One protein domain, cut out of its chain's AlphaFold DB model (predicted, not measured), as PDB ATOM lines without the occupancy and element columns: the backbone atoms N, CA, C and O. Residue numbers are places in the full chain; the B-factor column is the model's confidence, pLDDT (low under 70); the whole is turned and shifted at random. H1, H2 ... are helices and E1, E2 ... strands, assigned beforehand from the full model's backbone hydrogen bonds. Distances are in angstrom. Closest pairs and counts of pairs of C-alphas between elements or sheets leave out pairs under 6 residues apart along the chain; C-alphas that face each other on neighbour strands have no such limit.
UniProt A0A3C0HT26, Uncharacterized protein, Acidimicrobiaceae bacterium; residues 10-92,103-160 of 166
ATOM      1  N   SER A  10     237.965 266.603 252.816       97.00
ATOM      2  CA  SER A  10     236.656 266.668 252.160       97.00
ATOM      3  C   SER A  10     236.682 267.399 250.828       97.00
ATOM      4  O   SER A  10     237.375 268.409 250.701       97.00
ATOM      5  N   LEU A  11     235.857 266.946 249.887       96.94
ATOM      6  CA  LEU A  11     235.562 267.622 248.626       96.94
ATOM      7  C   LEU A  11     234.047 267.816 248.492       96.94
ATOM      8  O   LEU A  11     233.279 266.866 248.615       96.94
ATOM      9  N   ARG A  12     233.605 269.048 248.225       98.31
ATOM     10  CA  ARG A  12     232.192 269.358 247.967       98.31
ATOM     11  C   ARG A  12     232.058 270.073 246.634       98.31
ATOM     12  O   ARG A  12     232.706 271.095 246.427       98.31
ATOM     13  N   LEU A  13     231.217 269.543 245.755       98.25
ATOM     14  CA  LEU A  13     230.964 270.091 244.427       98.25
ATOM     15  C   LEU A  13     229.470 270.360 244.268       98.25
ATOM     16  O   LEU A  13     228.654 269.463 244.455       98.25
ATOM     17  N   ALA A  14     229.130 271.597 243.914       98.44
ATOM     18  CA  ALA A  14     227.776 272.010 243.571       98.44
ATOM     19  C   ALA A  14     227.784 272.524 242.132       98.44
ATOM     20  O   ALA A  14     228.399 273.547 241.833       98.44
ATOM     21  N   ILE A  15     227.133 271.786 241.239       98.62
ATOM     22  CA  ILE A  15     227.213 271.983 239.793       98.62
ATOM     23  C   ILE A  15     225.805 272.226 239.259       98.62
ATOM     24  O   ILE A  15     224.861 271.525 239.619       98.62
ATOM     25  N   THR A  16     225.655 273.223 238.392       98.62
ATOM     26  CA  THR A  16     224.428 273.448 237.617       98.62
ATOM     27  C   THR A  16     224.789 273.428 236.142       98.62
ATOM     28  O   THR A  16     225.705 274.137 235.728       98.62
ATOM     29  N   ILE A  17     224.100 272.591 235.371       98.50
ATOM     30  CA  ILE A  17     224.264 272.471 233.926       98.50
ATOM     31  C   ILE A  17     222.975 272.974 233.285       98.50
ATOM     32  O   ILE A  17     221.906 272.380 233.450       98.50
ATOM     33  N   GLU A  18     223.097 274.112 232.611       98.44
ATOM     34  CA  GLU A  18     222.006 274.794 231.918       98.44
ATOM     35  C   GLU A  18     221.593 274.051 230.633       98.44
ATOM     36  O   GLU A  18     222.357 273.206 230.151       98.44
ATOM     37  N   PRO A  19     220.411 274.351 230.056       98.12
ATOM     38  CA  PRO A  19     219.954 273.723 228.816       98.12
ATOM     39  C   PRO A  19     221.003 273.787 227.696       98.12
ATOM     40  O   PRO A  19     221.678 274.803 227.519       98.12
ATOM     41  N   GLY A  20     221.156 272.689 226.957       96.81
ATOM     42  CA  GLY A  20     222.190 272.490 225.939       96.81
ATOM     43  C   GLY A  20     223.617 272.319 226.479       96.81
ATOM     44  O   GLY A  20     224.544 272.116 225.694       96.81
ATOM     45  N   GLY A  21     223.822 272.403 227.796       98.06
ATOM     46  CA  GLY A  21     225.122 272.242 228.434       98.06
ATOM     47  C   GLY A  21     225.578 270.785 228.510       98.06
ATOM     48  O   GLY A  21     224.776 269.858 228.642       98.06
ATOM     49  N   HIS A  22     226.894 270.595 228.479       97.94
ATOM     50  CA  HIS A  22     227.539 269.308 228.713       97.94
ATOM     51  C   HIS A  22     228.674 269.467 229.724       97.94
ATOM     52  O   HIS A  22     229.471 270.402 229.614       97.94
ATOM     53  N   LEU A  23     228.765 268.543 230.680       98.19
ATOM     54  CA  LEU A  23     229.922 268.402 231.561       98.19
ATOM     55  C   LEU A  23     230.598 267.053 231.326       98.19
ATOM     56  O   LEU A  23     229.981 266.019 231.560       98.19
ATOM     57  N   ASP A  24     231.878 267.089 230.971       96.94
ATOM     58  CA  ASP A  24     232.782 265.942 231.044       96.94
ATOM     59  C   ASP A  24     233.684 266.126 232.275       96.94
ATOM     60  O   ASP A  24     234.489 267.062 232.335       96.94
ATOM     61  N   TRP A  25     233.511 265.274 233.287       95.81
ATOM     62  CA  TRP A  25     234.288 265.291 234.525       95.81
ATOM     63  C   TRP A  25     234.930 263.928 234.780       95.81
ATOM     64  O   TRP A  25     234.282 262.982 235.232       95.81
ATOM     65  N   ARG A  26     236.236 263.838 234.514       93.31
ATOM     66  CA  ARG A  26     237.033 262.608 234.650       93.31
ATOM     67  C   ARG A  26     238.394 262.902 235.297       93.31
ATOM     68  O   ARG A  26     239.414 262.875 234.608       93.31
ATOM     69  N   PRO A  27     238.429 263.262 236.592       91.94
ATOM     70  CA  PRO A  27     239.672 263.541 237.296       91.94
ATOM     71  C   PRO A  27     240.549 262.289 237.380       91.94
ATOM     72  O   PRO A  27     240.085 261.158 237.220       91.94
ATOM     73  N   GLU A  28     241.828 262.495 237.679       91.88
ATOM     74  CA  GLU A  28     242.734 261.388 237.970       91.88
ATOM     75  C   GLU A  28     242.249 260.569 239.184       91.88
ATOM     76  O   GLU A  28     241.669 261.137 240.119       91.88
ATOM     77  N   PRO A  29     242.517 259.250 239.219       93.62
ATOM     78  CA  PRO A  29     242.151 258.394 240.341       93.62
ATOM     79  C   PRO A  29     242.643 258.914 241.695       93.62
ATOM     80  O   PRO A  29     243.829 259.199 241.895       93.62
ATOM     81  N   ALA A  30     241.739 258.970 242.671       95.88
ATOM     82  CA  ALA A  30     242.110 259.240 244.049       95.88
ATOM     83  C   ALA A  30     242.751 257.992 244.673       95.88
ATOM     84  O   ALA A  30     242.299 256.878 244.452       95.88
ATOM     85  N   VAL A  31     243.784 258.171 245.497       97.19
ATOM     86  CA  VAL A  31     244.390 257.080 246.280       97.19
ATOM     87  C   VAL A  31     244.140 257.341 247.759       97.19
ATOM     88  O   VAL A  31     244.595 258.373 248.259       97.19
ATOM     89  N   SER A  32     243.440 256.431 248.439       97.31
ATOM     90  CA  SER A  32     243.198 256.463 249.887       97.31
ATOM     91  C   SER A  32     244.240 255.629 250.625       97.31
ATOM     92  O   SER A  32     244.164 254.398 250.608       97.31
ATOM     93  N   VAL A  33     245.232 256.283 251.239       97.25
ATOM     94  CA  VAL A  33     246.335 255.596 251.941       97.25
ATOM     95  C   VAL A  33     245.995 255.292 253.401       97.25
ATOM     96  O   VAL A  33     245.088 255.900 253.969       97.25
ATOM     97  N   ALA A  34     246.738 254.368 254.016       97.12
ATOM     98  CA  ALA A  34     246.535 253.926 255.393       97.12
ATOM     99  C   ALA A  34     246.420 255.101 256.382       97.12
ATOM    100  O   ALA A  34     247.279 255.978 256.417       97.12
ATOM    101  N   GLY A  35     245.357 255.109 257.194       96.06
ATOM    102  CA  GLY A  35     245.064 256.178 258.162       96.06
ATOM    103  C   GLY A  35     244.481 257.463 257.555       96.06
ATOM    104  O   GLY A  35     244.180 258.399 258.293       96.06
ATOM    105  N   GLY A  36     244.319 257.526 256.231       97.44
ATOM    106  CA  GLY A  36     243.565 258.575 255.555       97.44
ATOM    107  C   GLY A  36     242.062 258.441 255.799       97.44
ATOM    108  O   GLY A  36     241.552 257.352 256.051       97.44
ATOM    109  N   SER A  37     241.350 259.560 255.708       97.81
ATOM    110  CA  SER A  37     239.887 259.591 255.712       97.81
ATOM    111  C   SER A  37     239.410 260.698 254.773       97.81
ATOM    112  O   SER A  37     239.955 261.813 254.798       97.81
ATOM    113  N   HIS A  38     238.444 260.391 253.908       98.19
ATOM    114  CA  HIS A  38     237.899 261.335 252.935       98.19
ATOM    115  C   HIS A  38     236.379 261.270 252.816       98.19
ATOM    116  O   HIS A  38     235.800 260.185 252.753       98.19
ATOM    117  N   GLU A  39     235.753 262.440 252.707       98.25
ATOM    118  CA  GLU A  39     234.345 262.595 252.347       98.25
ATOM    119  C   GLU A  39     234.196 263.439 251.071       98.25
ATOM    120  O   GLU A  39     234.530 264.626 251.051       98.25
ATOM    121  N   GLN A  40     233.623 262.852 250.025       98.31
ATOM    122  CA  GLN A  40     233.227 263.553 248.811       98.31
ATOM    123  C   GLN A  40     231.702 263.674 248.727       98.31
ATOM    124  O   GLN A  40     230.980 262.687 248.857       98.31
ATOM    125  N   VAL A  41     231.206 264.880 248.448       98.62
ATOM    126  CA  VAL A  41     229.783 265.140 248.181       98.62
ATOM    127  C   VAL A  41     229.639 265.920 246.883       98.62
ATOM    128  O   VAL A  41     230.217 266.997 246.730       98.62
ATOM    129  N   VAL A  42     228.858 265.382 245.952       98.62
ATOM    130  CA  VAL A  42     228.610 265.973 244.636       98.62
ATOM    131  C   VAL A  42     227.112 266.158 244.436       98.62
ATOM    132  O   VAL A  42     226.360 265.187 244.391       98.62
ATOM    133  N   ASP A  43     226.691 267.405 244.268       98.62
ATOM    134  CA  ASP A  43     225.321 267.781 243.942       98.62
ATOM    135  C   ASP A  43     225.283 268.395 242.538       98.62
ATOM    136  O   ASP A  43     225.852 269.461 242.293       98.62
ATOM    137  N   VAL A  44     224.590 267.734 241.611       98.62
ATOM    138  CA  VAL A  44     224.427 268.186 240.223       98.62
ATOM    139  C   VAL A  44     222.967 268.528 239.954       98.62
ATOM    140  O   VAL A  44     222.068 267.726 240.213       98.62
ATOM    141  N   LYS A  45     222.727 269.706 239.383       98.69
ATOM    142  CA  LYS A  45     221.436 270.123 238.831       98.69
ATOM    143  C   LYS A  45     221.514 270.136 237.311       98.69
ATOM    144  O   LYS A  45     222.317 270.869 236.744       98.69
ATOM    145  N   LEU A  46     220.672 269.335 236.670       98.00
ATOM    146  CA  LEU A  46     220.516 269.270 235.221       98.00
ATOM    147  C   LEU A  46     219.227 269.981 234.810       98.00
ATOM    148  O   LEU A  46     218.147 269.670 235.328       98.00
ATOM    149  N   HIS A  47     219.339 270.896 233.852       97.25
ATOM    150  CA  HIS A  47     218.206 271.617 233.284       97.25
ATOM    151  C   HIS A  47     217.949 271.198 231.837       97.25
ATOM    152  O   HIS A  47     218.866 271.123 231.025       97.25
ATOM    153  N   GLY A  48     216.680 270.949 231.506       94.56
ATOM    154  CA  GLY A  48     216.261 270.637 230.139       94.56
ATOM    155  C   GLY A  48     216.940 269.386 229.576       94.56
ATOM    156  O   GLY A  48     216.783 268.291 230.120       94.56
ATOM    157  N   ASP A  49     217.657 269.579 228.474       95.06
ATOM    158  CA  ASP A  49     218.409 268.590 227.697       95.06
ATOM    159  C   ASP A  49     219.907 268.540 228.056       95.06
ATOM    160  O   ASP A  49     220.699 267.962 227.314       95.06
ATOM    161  N   ALA A  50     220.302 269.122 229.195       97.75
ATOM    162  CA  ALA A  50     221.669 269.057 229.699       97.75
ATOM    163  C   ALA A  50     222.175 267.612 229.842       97.75
ATOM    164  O   ALA A  50     221.463 266.717 230.311       97.75
ATOM    165  N   THR A  51     223.447 267.413 229.503       97.62
ATOM    166  CA  THR A  51     224.117 266.109 229.529       97.62
ATOM    167  C   THR A  51     225.342 266.123 230.438       97.62
ATOM    168  O   THR A  51     225.886 267.175 230.778       97.62
ATOM    169  N   MET A  52     225.779 264.939 230.852       97.50
ATOM    170  CA  MET A  52     226.920 264.770 231.742       97.50
ATOM    171  C   MET A  52     227.599 263.426 231.491       97.50
ATOM    172  O   MET A  52     226.922 262.417 231.326       97.50
ATOM    173  N   ASP A  53     228.924 263.412 231.529       96.12
ATOM    174  CA  ASP A  53     229.747 262.216 231.656       96.12
ATOM    175  C   ASP A  53     230.632 262.393 232.888       96.12
ATOM    176  O   ASP A  53     231.462 263.303 232.955       96.12
ATOM    177  N   TRP A  54     230.388 261.579 233.907       96.69
ATOM    178  CA  TRP A  54     231.081 261.666 235.180       96.69
ATOM    179  C   TRP A  54     231.788 260.360 235.482       96.69
ATOM    180  O   TRP A  54     231.126 259.328 235.552       96.69
ATOM    181  N   THR A  55     233.079 260.422 235.800       95.19
ATOM    182  CA  THR A  55     233.830 259.284 236.340       95.19
ATOM    183  C   THR A  55     234.403 259.611 237.714       95.19
ATOM    184  O   THR A  55     235.078 260.620 237.905       95.19
ATOM    185  N   GLU A  56     234.180 258.712 238.667       95.25
ATOM    186  CA  GLU A  56     234.902 258.647 239.934       95.25
ATOM    187  C   GLU A  56     235.728 257.363 239.966       95.25
ATOM    188  O   GLU A  56     235.197 256.291 239.684       95.25
ATOM    189  N   THR A  57     237.002 257.466 240.351       96.00
ATOM    190  CA  THR A  57     237.878 256.308 240.568       96.00
ATOM    191  C   THR A  57     238.617 256.470 241.889       96.00
ATOM    192  O   THR A  57     239.295 257.479 242.103       96.00
ATOM    193  N   VAL A  58     238.536 255.457 242.751       96.94
ATOM    194  CA  VAL A  58     239.281 255.381 244.010       96.94
ATOM    195  C   VAL A  58     240.125 254.111 244.067       96.94
ATOM    196  O   VAL A  58     239.651 253.007 243.814       96.94
ATOM    197  N   VAL A  59     241.396 254.280 244.425       96.75
ATOM    198  CA  VAL A  59     242.364 253.223 244.716       96.75
ATOM    199  C   VAL A  59     242.530 253.116 246.228       96.75
ATOM    200  O   VAL A  59     242.885 254.080 246.913       96.75
ATOM    201  N   LEU A  60     242.304 251.920 246.747       96.44
ATOM    202  CA  LEU A  60     242.383 251.556 248.147       96.44
ATOM    203  C   LEU A  60     243.821 251.152 248.495       96.44
ATOM    204  O   LEU A  60     244.243 250.012 248.306       96.44
ATOM    205  N   GLY A  61     244.589 252.123 248.992       94.88
ATOM    206  CA  GLY A  61     245.996 251.986 249.377       94.88
ATOM    207  C   GLY A  61     246.954 251.919 248.184       94.88
ATOM    208  O   GLY A  61     246.576 251.535 247.078       94.88
ATOM    209  N   ARG A  62     248.232 252.242 248.404       93.38
ATOM    210  CA  ARG A  62     249.301 251.972 247.422       93.38
ATOM    211  C   ARG A  62     249.686 250.492 247.431       93.38
ATOM    212  O   ARG A  62     249.369 249.770 248.371       93.38
ATOM    213  N   SER A  63     250.430 250.036 246.427       89.44
ATOM    214  CA  SER A  63     250.953 248.664 246.379       89.44
ATOM    215  C   SER A  63     251.639 248.262 247.692       89.44
ATOM    216  O   SER A  63     252.565 248.935 248.142       89.44
ATOM    217  N   GLY A  64     251.173 247.171 248.309       89.94
ATOM    218  CA  GLY A  64     251.682 246.674 249.596       89.94
ATOM    219  C   GLY A  64     251.219 247.449 250.837       89.94
ATOM    220  O   GLY A  64     251.568 247.076 251.951       89.94
ATOM    221  N   GLU A  65     250.421 248.499 250.669       93.88
ATOM    222  CA  GLU A  65     249.858 249.308 251.748       93.88
ATOM    223  C   GLU A  65     248.352 249.050 251.882       93.88
ATOM    224  O   GLU A  65     247.653 248.831 250.883       93.88
ATOM    225  N   THR A  66     247.852 249.099 253.117       93.69
ATOM    226  CA  THR A  66     246.416 249.099 253.409       93.69
ATOM    227  C   THR A  66     245.773 250.434 253.021       93.69
ATOM    228  O   THR A  66     246.446 251.449 252.828       93.69
ATOM    229  N   SER A  67     244.451 250.442 252.886       96.56
ATOM    230  CA  SER A  67     243.705 251.664 252.591       96.56
ATOM    231  C   SER A  67     243.327 252.447 253.849       96.56
ATOM    232  O   SER A  67     243.305 251.901 254.954       96.56
ATOM    233  N   GLY A  68     243.029 253.732 253.667       97.62
ATOM    234  CA  GLY A  68     242.235 254.531 254.596       97.62
ATOM    235  C   GLY A  68     240.747 254.499 254.236       97.62
ATOM    236  O   GLY A  68     240.322 253.749 253.360       97.62
ATOM    237  N   ASP A  69     239.955 255.345 254.884       98.00
ATOM    238  CA  ASP A  69     238.515 255.442 254.647       98.00
ATOM    239  C   ASP A  69     238.172 256.397 253.501       98.00
ATOM    240  O   ASP A  69     238.711 257.502 253.389       98.00
ATOM    241  N   TRP A  70     237.223 255.981 252.668       98.38
ATOM    242  CA  TRP A  70     236.645 256.777 251.597       98.38
ATOM    243  C   TRP A  70     235.122 256.684 251.632       98.38
ATOM    244  O   TRP A  70     234.547 255.595 251.583       98.38
ATOM    245  N   SER A  71     234.467 257.842 251.653       98.25
ATOM    246  CA  SER A  71     233.030 257.975 251.450       98.25
ATOM    247  C   SER A  71     232.776 258.956 250.315       98.25
ATOM    248  O   SER A  71     233.208 260.103 250.393       98.25
ATOM    249  N   SER A  72     232.017 258.550 249.303       98.25
ATOM    250  CA  SER A  72     231.507 259.447 248.266       98.25
ATOM    251  C   SER A  72     229.988 259.370 248.188       98.25
ATOM    252  O   SER A  72     229.388 258.312 248.375       98.25
ATOM    253  N   LEU A  73     229.357 260.515 247.945       98.44
ATOM    254  CA  LEU A  73     227.932 260.643 247.683       98.44
ATOM    255  C   LEU A  73     227.734 261.527 246.459       98.44
ATOM    256  O   LEU A  73     228.269 262.633 246.389       98.44
ATOM    257  N   MET A  74     226.919 261.059 245.521       98.25
ATOM    258  CA  MET A  74     226.481 261.845 244.378       98.25
ATOM    259  C   MET A  74     224.963 261.902 244.331       98.25
ATOM    260  O   MET A  74     224.284 260.874 244.371       98.25
ATOM    261  N   ARG A  75     224.441 263.114 244.158       98.38
ATOM    262  CA  ARG A  75     223.042 263.383 243.864       98.38
ATOM    263  C   ARG A  75     222.928 264.162 242.563       98.38
ATOM    264  O   ARG A  75     223.473 265.252 242.435       98.38
ATOM    265  N   VAL A  76     222.158 263.626 241.625       98.06
ATOM    266  CA  VAL A  76     221.797 264.311 240.381       98.06
ATOM    267  C   VAL A  76     220.305 264.596 240.407       98.06
ATOM    268  O   VAL A  76     219.492 263.683 240.556       98.06
ATOM    269  N   VAL A  77     219.942 265.864 240.262       98.12
ATOM    270  CA  VAL A  77     218.559 266.332 240.169       98.12
ATOM    271  C   VAL A  77     218.331 266.867 238.765       98.12
ATOM    272  O   VAL A  77     219.021 267.793 238.347       98.12
ATOM    273  N   ARG A  78     217.343 266.334 238.045       96.06
ATOM    274  CA  ARG A  78     216.915 266.863 236.748       96.06
ATOM    275  C   ARG A  78     215.560 267.535 236.884       96.06
ATOM    276  O   ARG A  78     214.607 266.903 237.330       96.06
ATOM    277  N   ASN A  79     215.467 268.805 236.486       94.31
ATOM    278  CA  ASN A  79     214.215 269.574 236.490       94.31
ATOM    279  C   ASN A  79     213.427 269.459 237.819       94.31
ATOM    280  O   ASN A  79     212.205 269.354 237.828       94.31
ATOM    281  N   GLY A  80     214.142 269.444 238.951       94.25
ATOM    282  CA  GLY A  80     213.562 269.350 240.296       94.25
ATOM    283  C   GLY A  80     213.305 267.934 240.830       94.25
ATOM    284  O   GLY A  80     213.004 267.802 242.013       94.25
ATOM    285  N   ALA A  81     213.473 266.880 240.024       95.19
ATOM    286  CA  ALA A  81     213.332 265.486 240.454       95.19
ATOM    287  C   ALA A  81     214.698 264.803 240.627       95.19
ATOM    288  O   ALA A  81     215.606 265.003 239.820       95.19
ATOM    289  N   VAL A  82     214.858 263.982 241.672       96.56
ATOM    290  CA  VAL A  82     216.079 263.182 241.864       96.56
ATOM    291  C   VAL A  82     216.148 262.126 240.764       96.56
ATOM    292  O   VAL A  82     215.290 261.251 240.697       96.56
ATOM    293  N   ALA A  83     217.169 262.224 239.918       94.94
ATOM    294  CA  ALA A  83     217.450 261.258 238.866       94.94
ATOM    295  C   ALA A  83     218.395 260.160 239.367       94.94
ATOM    296  O   ALA A  83     218.172 258.988 239.094       94.94
ATOM    297  N   ILE A  84     219.427 260.539 240.132       96.44
ATOM    298  CA  ILE A  84     220.417 259.617 240.701       96.44
ATOM    299  C   ILE A  84     220.732 260.010 242.136       96.44
ATOM    300  O   ILE A  84     220.874 261.190 242.460       96.44
ATOM    301  N   HIS A  85     220.879 259.000 242.987       96.75
ATOM    302  CA  HIS A  85     221.430 259.137 244.324       96.75
ATOM    303  C   HIS A  85     222.264 257.892 244.630       96.75
ATOM    304  O   HIS A  85     221.709 256.821 244.860       96.75
ATOM    305  N   GLN A  86     223.586 258.030 244.583       95.50
ATOM    306  CA  GLN A  86     224.527 256.931 244.792       95.50
ATOM    307  C   GLN A  86     225.507 257.263 245.911       95.50
ATOM    308  O   GLN A  86     225.853 258.429 246.118       95.50
ATOM    309  N   GLN A  87     225.942 256.233 246.631       97.06
ATOM    310  CA  GLN A  87     226.917 256.363 247.702       97.06
ATOM    311  C   GLN A  87     227.866 255.164 247.704       97.06
ATOM    312  O   GLN A  87     227.405 254.023 247.674       97.06
ATOM    313  N   LEU A  88     229.165 255.429 247.816       97.44
ATOM    314  CA  LEU A  88     230.196 254.427 248.071       97.44
ATOM    315  C   LEU A  88     230.820 254.697 249.441       97.44
ATOM    316  O   LEU A  88     231.128 255.840 249.775       97.44
ATOM    317  N   ARG A  89     231.001 253.647 250.242       97.94
ATOM    318  CA  ARG A  89     231.735 253.689 251.513       97.94
ATOM    319  C   ARG A  89     232.639 252.476 251.609       97.94
ATOM    320  O   ARG A  89     232.146 251.351 251.645       97.94
ATOM    321  N   VAL A  90     233.942 252.717 251.632       98.06
ATOM    322  CA  VAL A  90     234.972 251.678 251.586       98.06
ATOM    323  C   VAL A  90     236.154 252.056 252.462       98.06
ATOM    324  O   VAL A  90     236.491 253.232 252.577       98.06
ATOM    325  N   GLY A  91     236.765 251.061 253.094       96.69
ATOM    326  CA  GLY A  91     237.896 251.259 253.995       96.69
ATOM    327  C   GLY A  91     237.691 250.594 255.357       96.69
ATOM    328  O   GLY A  91     236.617 250.058 255.641       96.69
ATOM    329  N   PRO A  92     238.729 250.589 256.208       95.56
ATOM    330  CA  PRO A  92     238.735 249.859 257.476       95.56
ATOM    331  C   PRO A  92     237.649 250.302 258.473       95.56
ATOM    332  O   PRO A  92     237.238 249.504 259.315       95.56
ATOM    333  N   MET A 103     233.803 245.173 247.715       95.75
ATOM    334  CA  MET A 103     235.113 245.185 247.059       95.75
ATOM    335  C   MET A 103     235.669 243.798 246.752       95.75
ATOM    336  O   MET A 103     236.525 243.722 245.887       95.75
ATOM    337  N   ASP A 104     235.230 242.722 247.415       95.19
ATOM    338  CA  ASP A 104     235.774 241.362 247.221       95.19
ATOM    339  C   ASP A 104     237.319 241.302 247.276       95.19
ATOM    340  O   ASP A 104     237.975 240.719 246.411       95.19
ATOM    341  N   GLY A 105     237.934 241.996 248.242       93.38
ATOM    342  CA  GLY A 105     239.395 242.106 248.349       93.38
ATOM    343  C   GLY A 105     240.080 242.965 247.273       93.38
ATOM    344  O   GLY A 105     241.305 243.116 247.302       93.38
ATOM    345  N   ARG A 106     239.329 243.525 246.314       94.38
ATOM    346  CA  ARG A 106     239.863 244.319 245.201       94.38
ATOM    347  C   ARG A 106     240.250 245.719 245.641       94.38
ATOM    348  O   ARG A 106     239.702 246.309 246.571       94.38
ATOM    349  N   ARG A 107     241.214 246.282 244.921       94.38
ATOM    350  CA  ARG A 107     241.879 247.525 245.326       94.38
ATOM    351  C   ARG A 107     241.325 248.770 244.671       94.38
ATOM    352  O   ARG A 107     241.644 249.859 245.126       94.38
ATOM    353  N   VAL A 108     240.566 248.658 243.598       95.56
ATOM    354  CA  VAL A 108     240.131 249.816 242.828       95.56
ATOM    355  C   VAL A 108     238.642 249.728 242.588       95.56
ATOM    356  O   VAL A 108     238.145 248.696 242.148       95.56
ATOM    357  N   SER A 109     237.941 250.817 242.877       95.88
ATOM    358  CA  SER A 109     236.544 251.009 242.512       95.88
ATOM    359  C   SER A 109     236.448 252.173 241.538       95.88
ATOM    360  O   SER A 109     237.117 253.195 241.722       95.88
ATOM    361  N   ALA A 110     235.626 252.023 240.505       95.38
ATOM    362  CA  ALA A 110     235.231 253.131 239.658       95.38
ATOM    363  C   ALA A 110     233.740 253.106 239.353       95.38
ATOM    364  O   ALA A 110     233.145 252.051 239.133       95.38
ATOM    365  N   ALA A 111     233.170 254.300 239.273       94.56
ATOM    366  CA  ALA A 111     231.804 254.540 238.863       94.56
ATOM    367  C   ALA A 111     231.808 255.554 237.722       94.56
ATOM    368  O   ALA A 111     232.361 256.645 237.866       94.56
ATOM    369  N   ARG A 112     231.163 255.216 236.602       94.44
ATOM    370  CA  ARG A 112     230.877 256.160 235.522       94.44
ATOM    371  C   ARG A 112     229.377 256.340 235.381       94.44
ATOM    372  O   ARG A 112     228.653 255.358 235.242       94.44
ATOM    373  N   LEU A 113     228.921 257.582 235.411       95.50
ATOM    374  CA  LEU A 113     227.529 257.956 235.220       95.50
ATOM    375  C   LEU A 113     227.426 258.810 233.962       95.50
ATOM    376  O   LEU A 113     228.014 259.890 233.900       95.50
ATOM    377  N   ILE A 114     226.650 258.339 232.991       95.19
ATOM    378  CA  ILE A 114     226.351 259.099 231.781       95.19
ATOM    379  C   ILE A 114     224.892 259.496 231.796       95.19
ATOM    380  O   ILE A 114     224.003 258.675 232.017       95.19
ATOM    381  N   VAL A 115     224.669 260.774 231.531       96.06
ATOM    382  CA  VAL A 115     223.365 261.380 231.369       96.06
ATOM    383  C   VAL A 115     223.296 262.026 229.991       96.06
ATOM    384  O   VAL A 115     224.062 262.938 229.687       96.06
ATOM    385  N   GLY A 116     222.380 261.548 229.161       92.50
ATOM    386  CA  GLY A 116     222.247 261.892 227.751       92.50
ATOM    387  C   GLY A 116     221.944 260.648 226.911       92.50
ATOM    388  O   GLY A 116     221.919 259.536 227.441       92.50
ATOM    389  N   PRO A 117     221.694 260.802 225.601       83.31
ATOM    390  CA  PRO A 117     221.368 259.676 224.733       83.31
ATOM    391  C   PRO A 117     222.464 258.599 224.773       83.31
ATOM    392  O   PRO A 117     223.565 258.797 224.265       83.31
ATOM    393  N   SER A 118     222.142 257.452 225.368       75.12
ATOM    394  CA  SER A 118     222.963 256.243 225.378       75.12
ATOM    395  C   SER A 118     222.141 255.107 224.776       75.12
ATOM    396  O   SER A 118     220.976 254.922 225.112       75.12
ATOM    397  N   THR A 119     222.740 254.354 223.858       68.88
ATOM    398  CA  THR A 119     222.135 253.156 223.252       68.88
ATOM    399  C   THR A 119     222.906 251.889 223.615       68.88
ATOM    400  O   THR A 119     222.809 250.874 222.922       68.88
ATOM    401  N   ARG A 120     223.717 251.941 224.680       81.19
ATOM    402  CA  ARG A 120     224.538 250.800 225.083       81.19
ATOM    403  C   ARG A 120     223.675 249.774 225.820       81.19
ATOM    404  O   ARG A 120     222.913 250.161 226.702       81.19
ATOM    405  N   PRO A 121     223.777 248.480 225.475       83.25
ATOM    406  CA  PRO A 121     223.045 247.447 226.187       83.25
ATOM    407  C   PRO A 121     223.586 247.283 227.608       83.25
ATOM    408  O   PRO A 121     224.781 247.497 227.861       83.25
ATOM    409  N   ASP A 122     222.706 246.831 228.499       90.00
ATOM    410  CA  ASP A 122     223.096 246.339 229.814       90.00
ATOM    411  C   ASP A 122     224.125 245.223 229.676       90.00
ATOM    412  O   ASP A 122     224.106 244.423 228.732       90.00
ATOM    413  N   CYS A 123     225.041 245.172 230.632       87.94
ATOM    414  CA  CYS A 123     226.107 244.202 230.616       87.94
ATOM    415  C   CYS A 123     226.635 243.893 232.009       87.94
ATOM    416  O   CYS A 123     226.629 244.729 232.914       87.94
ATOM    417  N   VAL A 124     227.140 242.676 232.155       90.31
ATOM    418  CA  VAL A 124     227.878 242.227 233.324       90.31
ATOM    419  C   VAL A 124     229.042 241.367 232.866       90.31
ATOM    420  O   VAL A 124     228.920 240.576 231.931       90.31
ATOM    421  N   SER A 125     230.177 241.523 233.526       86.81
ATOM    422  CA  SER A 125     231.345 240.685 233.314       86.81
ATOM    423  C   SER A 125     232.075 240.499 234.632       86.81
ATOM    424  O   SER A 125     232.169 241.417 235.446       86.81
ATOM    425  N   VAL A 126     232.581 239.291 234.833       88.44
ATOM    426  CA  VAL A 126     233.376 238.911 235.993       88.44
ATOM    427  C   VAL A 126     234.585 238.149 235.476       88.44
ATOM    428  O   VAL A 126     234.455 237.282 234.610       88.44
ATOM    429  N   SER A 127     235.756 238.489 235.992       85.94
ATOM    430  CA  SER A 127     237.026 237.837 235.712       85.94
ATOM    431  C   SER A 127     237.813 237.649 237.007       85.94
ATOM    432  O   SER A 127     237.429 238.119 238.079       85.94
ATOM    433  N   ASP A 128     238.973 237.007 236.895       86.81
ATOM    434  CA  ASP A 128     239.890 236.846 238.021       86.81
ATOM    435  C   ASP A 128     240.461 238.181 238.529       86.81
ATOM    436  O   ASP A 128     240.906 238.244 239.675       86.81
ATOM    437  N   THR A 129     240.450 239.238 237.706       85.25
ATOM    438  CA  THR A 129     241.051 240.554 238.010       85.25
ATOM    439  C   THR A 129     240.026 241.640 238.335       85.25
ATOM    440  O   THR A 129     240.401 242.778 238.640       85.25
ATOM    441  N   GLY A 130     238.733 241.320 238.277       89.25
ATOM    442  CA  GLY A 130     237.683 242.270 238.607       89.25
ATOM    443  C   GLY A 130     236.295 241.867 238.137       89.25
ATOM    444  O   GLY A 130     236.081 240.843 237.494       89.25
ATOM    445  N   ALA A 131     235.339 242.725 238.448       90.75
ATOM    446  CA  ALA A 131     233.971 242.618 237.989       90.75
ATOM    447  C   ALA A 131     233.476 243.995 237.577       90.75
ATOM    448  O   ALA A 131     233.858 245.018 238.153       90.75
ATOM    449  N   TRP A 132     232.594 244.023 236.591       91.56
ATOM    450  CA  TRP A 132     231.921 245.247 236.221       91.56
ATOM    451  C   TRP A 132     230.526 244.991 235.692       91.56
ATOM    452  O   TRP A 132     230.186 243.914 235.200       91.56
ATOM    453  N   THR A 133     229.713 246.029 235.799       92.50
ATOM    454  CA  THR A 133     228.360 246.049 235.276       92.50
ATOM    455  C   THR A 133     228.069 247.402 234.656       92.50
ATOM    456  O   THR A 133     228.533 248.428 235.152       92.50
ATOM    457  N   ARG A 134     227.300 247.398 233.572       92.62
ATOM    458  CA  ARG A 134     226.680 248.574 232.973       92.62
ATOM    459  C   ARG A 134     225.183 248.344 232.958       92.62
ATOM    460  O   ARG A 134     224.738 247.300 232.490       92.62
ATOM    461  N   VAL A 135     224.434 249.317 233.449       92.56
ATOM    462  CA  VAL A 135     222.976 249.254 233.502       92.56
ATOM    463  C   VAL A 135     222.366 250.574 233.052       92.56
ATOM    464  O   VAL A 135     222.816 251.649 233.460       92.56
ATOM    465  N   GLY A 136     221.325 250.496 232.230       93.19
ATOM    466  CA  GLY A 136     220.403 251.592 231.981       93.19
ATOM    467  C   GLY A 136     219.527 251.821 233.212       93.19
ATOM    468  O   GLY A 136     218.801 250.934 233.653       93.19
ATOM    469  N   LEU A 137     219.597 253.018 233.785       91.50
ATOM    470  CA  LEU A 137     218.792 253.420 234.944       91.50
ATOM    471  C   LEU A 137     217.525 254.179 234.525       91.50
ATOM    472  O   LEU A 137     216.514 254.148 235.223       91.50
ATOM    473  N   ALA A 138     217.585 254.853 233.377       88.00
ATOM    474  CA  ALA A 138     216.468 255.501 232.701       88.00
ATOM    475  C   ALA A 138     216.746 255.534 231.187       88.00
ATOM    476  O   ALA A 138     217.823 255.138 230.748       88.00
ATOM    477  N   ASN A 139     215.802 256.047 230.390       87.12
ATOM    478  CA  ASN A 139     215.926 256.104 228.923       87.12
ATOM    479  C   ASN A 139     217.204 256.804 228.420       87.12
ATOM    480  O   ASN A 139     217.638 256.543 227.304       87.12
ATOM    481  N   ASP A 140     217.770 257.715 229.210       93.12
ATOM    482  CA  ASP A 140     218.959 258.501 228.879       93.12
ATOM    483  C   ASP A 140     219.948 258.577 230.052       93.12
ATOM    484  O   ASP A 140     220.703 259.542 230.181       93.12
ATOM    485  N   ILE A 141     219.910 257.593 230.954       94.56
ATOM    486  CA  ILE A 141     220.855 257.508 232.066       94.56
ATOM    487  C   ILE A 141     221.397 256.095 232.137       94.56
ATOM    488  O   ILE A 141     220.636 255.145 232.303       94.56
ATOM    489  N   GLU A 142     222.715 255.975 232.084       94.19
ATOM    490  CA  GLU A 142     223.408 254.713 232.303       94.19
ATOM    491  C   GLU A 142     224.433 254.873 233.426       94.19
ATOM    492  O   GLU A 142     225.081 255.915 233.562       94.19
ATOM    493  N   GLN A 143     224.635 253.797 234.178       93.94
ATOM    494  CA  GLN A 143     225.703 253.709 235.157       93.94
ATOM    495  C   GLN A 143     226.564 252.480 234.890       93.94
ATOM    496  O   GLN A 143     226.055 251.372 234.737       93.94
ATOM    497  N   THR A 144     227.879 252.683 234.874       93.56
ATOM    498  CA  THR A 144     228.875 251.614 234.907       93.56
ATOM    499  C   THR A 144     229.535 251.595 236.283       93.56
ATOM    500  O   THR A 144     229.966 252.637 236.772       93.56
ATOM    501  N   GLN A 145     229.609 250.425 236.910       94.19
ATOM    502  CA  GLN A 145     230.316 250.188 238.171       94.19
ATOM    503  C   GLN A 145     231.385 249.125 237.938       94.19
ATOM    504  O   GLN A 145     231.121 248.125 237.271       94.19
ATOM    505  N   VAL A 146     232.579 249.351 238.477       94.12
ATOM    506  CA  VAL A 146     233.750 248.490 238.302       94.12
ATOM    507  C   VAL A 146     234.435 248.295 239.647       94.12
ATOM    508  O   VAL A 146     234.659 249.262 240.377       94.12
ATOM    509  N   VAL A 147     234.831 247.058 239.934       95.12
ATOM    510  CA  VAL A 147     235.817 246.723 240.964       95.12
ATOM    511  C   VAL A 147     236.939 245.906 240.335       95.12
ATOM    512  O   VAL A 147     236.683 244.996 239.550       95.12
ATOM    513  N   SER A 148     238.192 246.246 240.620       93.69
ATOM    514  CA  SER A 148     239.360 245.594 240.019       93.69
ATOM    515  C   SER A 148     240.599 245.730 240.901       93.69
ATOM    516  O   SER A 148     240.651 246.560 241.806       93.69
ATOM    517  N   ASP A 149     241.626 244.932 240.634       90.69
ATOM    518  CA  ASP A 149     242.937 245.074 241.268       90.69
ATOM    519  C   ASP A 149     243.787 246.207 240.678       90.69
ATOM    520  O   ASP A 149     244.774 246.618 241.293       90.69
ATOM    521  N   SER A 150     243.423 246.726 239.500       86.75
ATOM    522  CA  SER A 150     244.266 247.635 238.726       86.75
ATOM    523  C   SER A 150     243.480 248.784 238.104       86.75
ATOM    524  O   SER A 150     242.422 248.609 237.509       86.75
ATOM    525  N   VAL A 151     244.053 249.987 238.167       84.88
ATOM    526  CA  VAL A 151     243.526 251.166 237.457       84.88
ATOM    527  C   VAL A 151     243.614 250.985 235.939       84.88
ATOM    528  O   VAL A 151     242.757 251.487 235.215       84.88
ATOM    529  N   ALA A 152     244.630 250.267 235.444       78.75
ATOM    530  CA  ALA A 152     244.799 250.034 234.009       78.75
ATOM    531  C   ALA A 152     243.618 249.245 233.421       78.75
ATOM    532  O   ALA A 152     243.191 249.512 232.298       78.75
ATOM    533  N   ASP A 153     243.047 248.341 234.216       71.06
ATOM    534  CA  ASP A 153     241.921 247.505 233.813       71.06
ATOM    535  C   ASP A 153     240.624 248.331 233.736       71.06
ATOM    536  O   ASP A 153     239.764 248.077 232.898       71.06
ATOM    537  N   ILE A 154     240.503 249.391 234.544       71.88
ATOM    538  CA  ILE A 154     239.311 250.252 234.584       71.88
ATOM    539  C   ILE A 154     239.133 251.049 233.300       71.88
ATOM    540  O   ILE A 154     238.013 251.139 232.805       71.88
ATOM    541  N   ALA A 155     240.208 251.615 232.745       64.81
ATOM    542  CA  ALA A 155     240.117 252.348 231.482       64.81
ATOM    543  C   ALA A 155     239.604 251.437 230.356       64.81
ATOM    544  O   ALA A 155     238.781 251.852 229.546       64.81
ATOM    545  N   ALA A 156     240.023 250.168 230.366       64.62
ATOM    546  CA  ALA A 156     239.457 249.169 229.479       64.62
ATOM    547  C   ALA A 156     237.968 248.942 229.806       64.62
ATOM    548  O   ALA A 156     237.132 249.107 228.928       64.62
ATOM    549  N   PHE A 157     237.582 248.647 231.051       67.56
ATOM    550  CA  PHE A 157     236.187 248.315 231.390       67.56
ATOM    551  C   PHE A 157     235.175 249.452 231.192       67.56
ATOM    552  O   PHE A 157     234.039 249.199 230.791       67.56
ATOM    553  N   LEU A 158     235.570 250.706 231.417       68.75
ATOM    554  CA  LEU A 158     234.685 251.859 231.230       68.75
ATOM    555  C   LEU A 158     234.366 252.137 229.752       68.75
ATOM    556  O   LEU A 158     233.291 252.676 229.465       68.75
ATOM    557  N   ASP A 159     235.256 251.745 228.835       68.06
ATOM    558  CA  ASP A 159     235.127 251.985 227.391       68.06
ATOM    559  C   ASP A 159     234.907 250.701 226.561       68.06
ATOM    560  O   ASP A 159     234.566 250.786 225.380       68.06
ATOM    561  N   ILE A 160     235.017 249.505 227.158       63.91
ATOM    562  CA  ILE A 160     234.740 248.226 226.489       63.91
ATOM    563  C   ILE A 160     233.263 248.156 226.056       63.91
ATOM    564  O   ILE A 160     232.315 248.385 226.827       63.91
TER     565      ILE A 160
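This is residues 10 to 92 and 103 to 160 of the 166 residues of an uncharacterized protein of Acidimicrobiaceae bacterium (UniProt A0A3C0HT26). Two sheets of strands are stacked partly face to face as a sandwich, their strands running nearly along one another and along the longest axis of the whole. The larger sheet, E2, E3, E5, E8, E9, E10 and E11, reaches beyond the smaller one, E1, E4, E6 and E7, at the E9 edge, and the short helix H1 packs on its other face over E11 and E8. The printed part has 141 residues, with eleven named strands followed by one named helix along the chain, and its class is mostly strand. The smaller sheet runs E1, E4, E6, E7 and is mixed, while the larger is branched at E5, with parallel pairs at E2 and E3 and antiparallel pairs elsewhere. The whole is compact, with a radius of gyration of the C-alphas of 15.4 A and spans of 47 by 33 by 20 A.

In the larger sheet, E5 holds residues 51 to 60 and is 29.9 A long, beginning at C-alpha 51 at (224.117, 266.109, 229.529). E2 is residues 22 to 25 and E3 is residues 30 to 32. E8, residues 108 to 115, and E11, residues 141 to 148, are each 23.4 A long. E10 is residues 130 to 138, 25.7 A, and E9 is residues 123 to 127, 13.6 A. In the smaller sheet, E1 is residues 10 to 17, 22.8 A, with C-alpha 10 at (236.656, 266.668, 252.160). E4, residues 37 to 46, is 29.8 A long, E6, residues 69 to 78, is 30.3 A, and E7, residues 81 to 90, is 28.0 A. H1 is residues 151 to 159, 13.1 A, ending at C-alpha 159 at (235.127, 251.985, 227.391).

On one side of E5 lie E2, beside residues 51 to 54, and E3, beside residues 58 to 60. Both are parallel to E5, with N 25 and O 53 at 2.9 A and N 32 and O 59 at 2.9 A. On the other side E8 is antiparallel, with N 54 and O 113 at 2.9 A. E8 and E11 are antiparallel, with N 110 and O 146 at 2.9 A. E9, E10 and E11 form a meander, each strand the antiparallel neighbour of the one before, with N 125 and O 132 at 2.9 A and N 133 and O 145 at 2.9 A. With E8 they make a Greek key, in which E8 is the antiparallel neighbour of E11. In the smaller sheet E1 and E4 are parallel, N 13 and O 41 at 2.9 A, as are E4 and E6, N 42 and O 73 at 2.8 A. E6 and E7 are a hairpin, N 74 and O 86 at 2.9 A. The two sheets form a sandwich, the parts that face each other 10.5 A centre to centre and the strands of the one at 10 degrees to those of the other. E7 and E8 are near each other, with 8 pairs of C-alphas within 10 A. H1 is on the larger sheet at a height of 8.2 A, over E11 and only just over E8, on which 3 of its C-alphas fall. It runs along the strands, at 25 degrees to E11 on the local plane, and its closest C-alphas to E11 are Leu 158 and Thr 144, 6.9 A apart. In H1, 2 of 5 O i to N i+4 pairs are within hydrogen-bond range, and 4 of 6 O i to N i+3 pairs.

The two C-alphas farthest apart are those of Gly 48 and Gly 64, at 47.0 A. Residues 93 to 102 are not printed, and C-alphas 92 and 103 are 12.0 A apart across this cut, in the link E7 to E8. Of the links printed whole, E5 to E6 and E8 to E9 are short but not tight, and the others are tight. The mean pLDDT of the printed part is 92.8, and it is under 70 at residue 119 and residues 155 to 160.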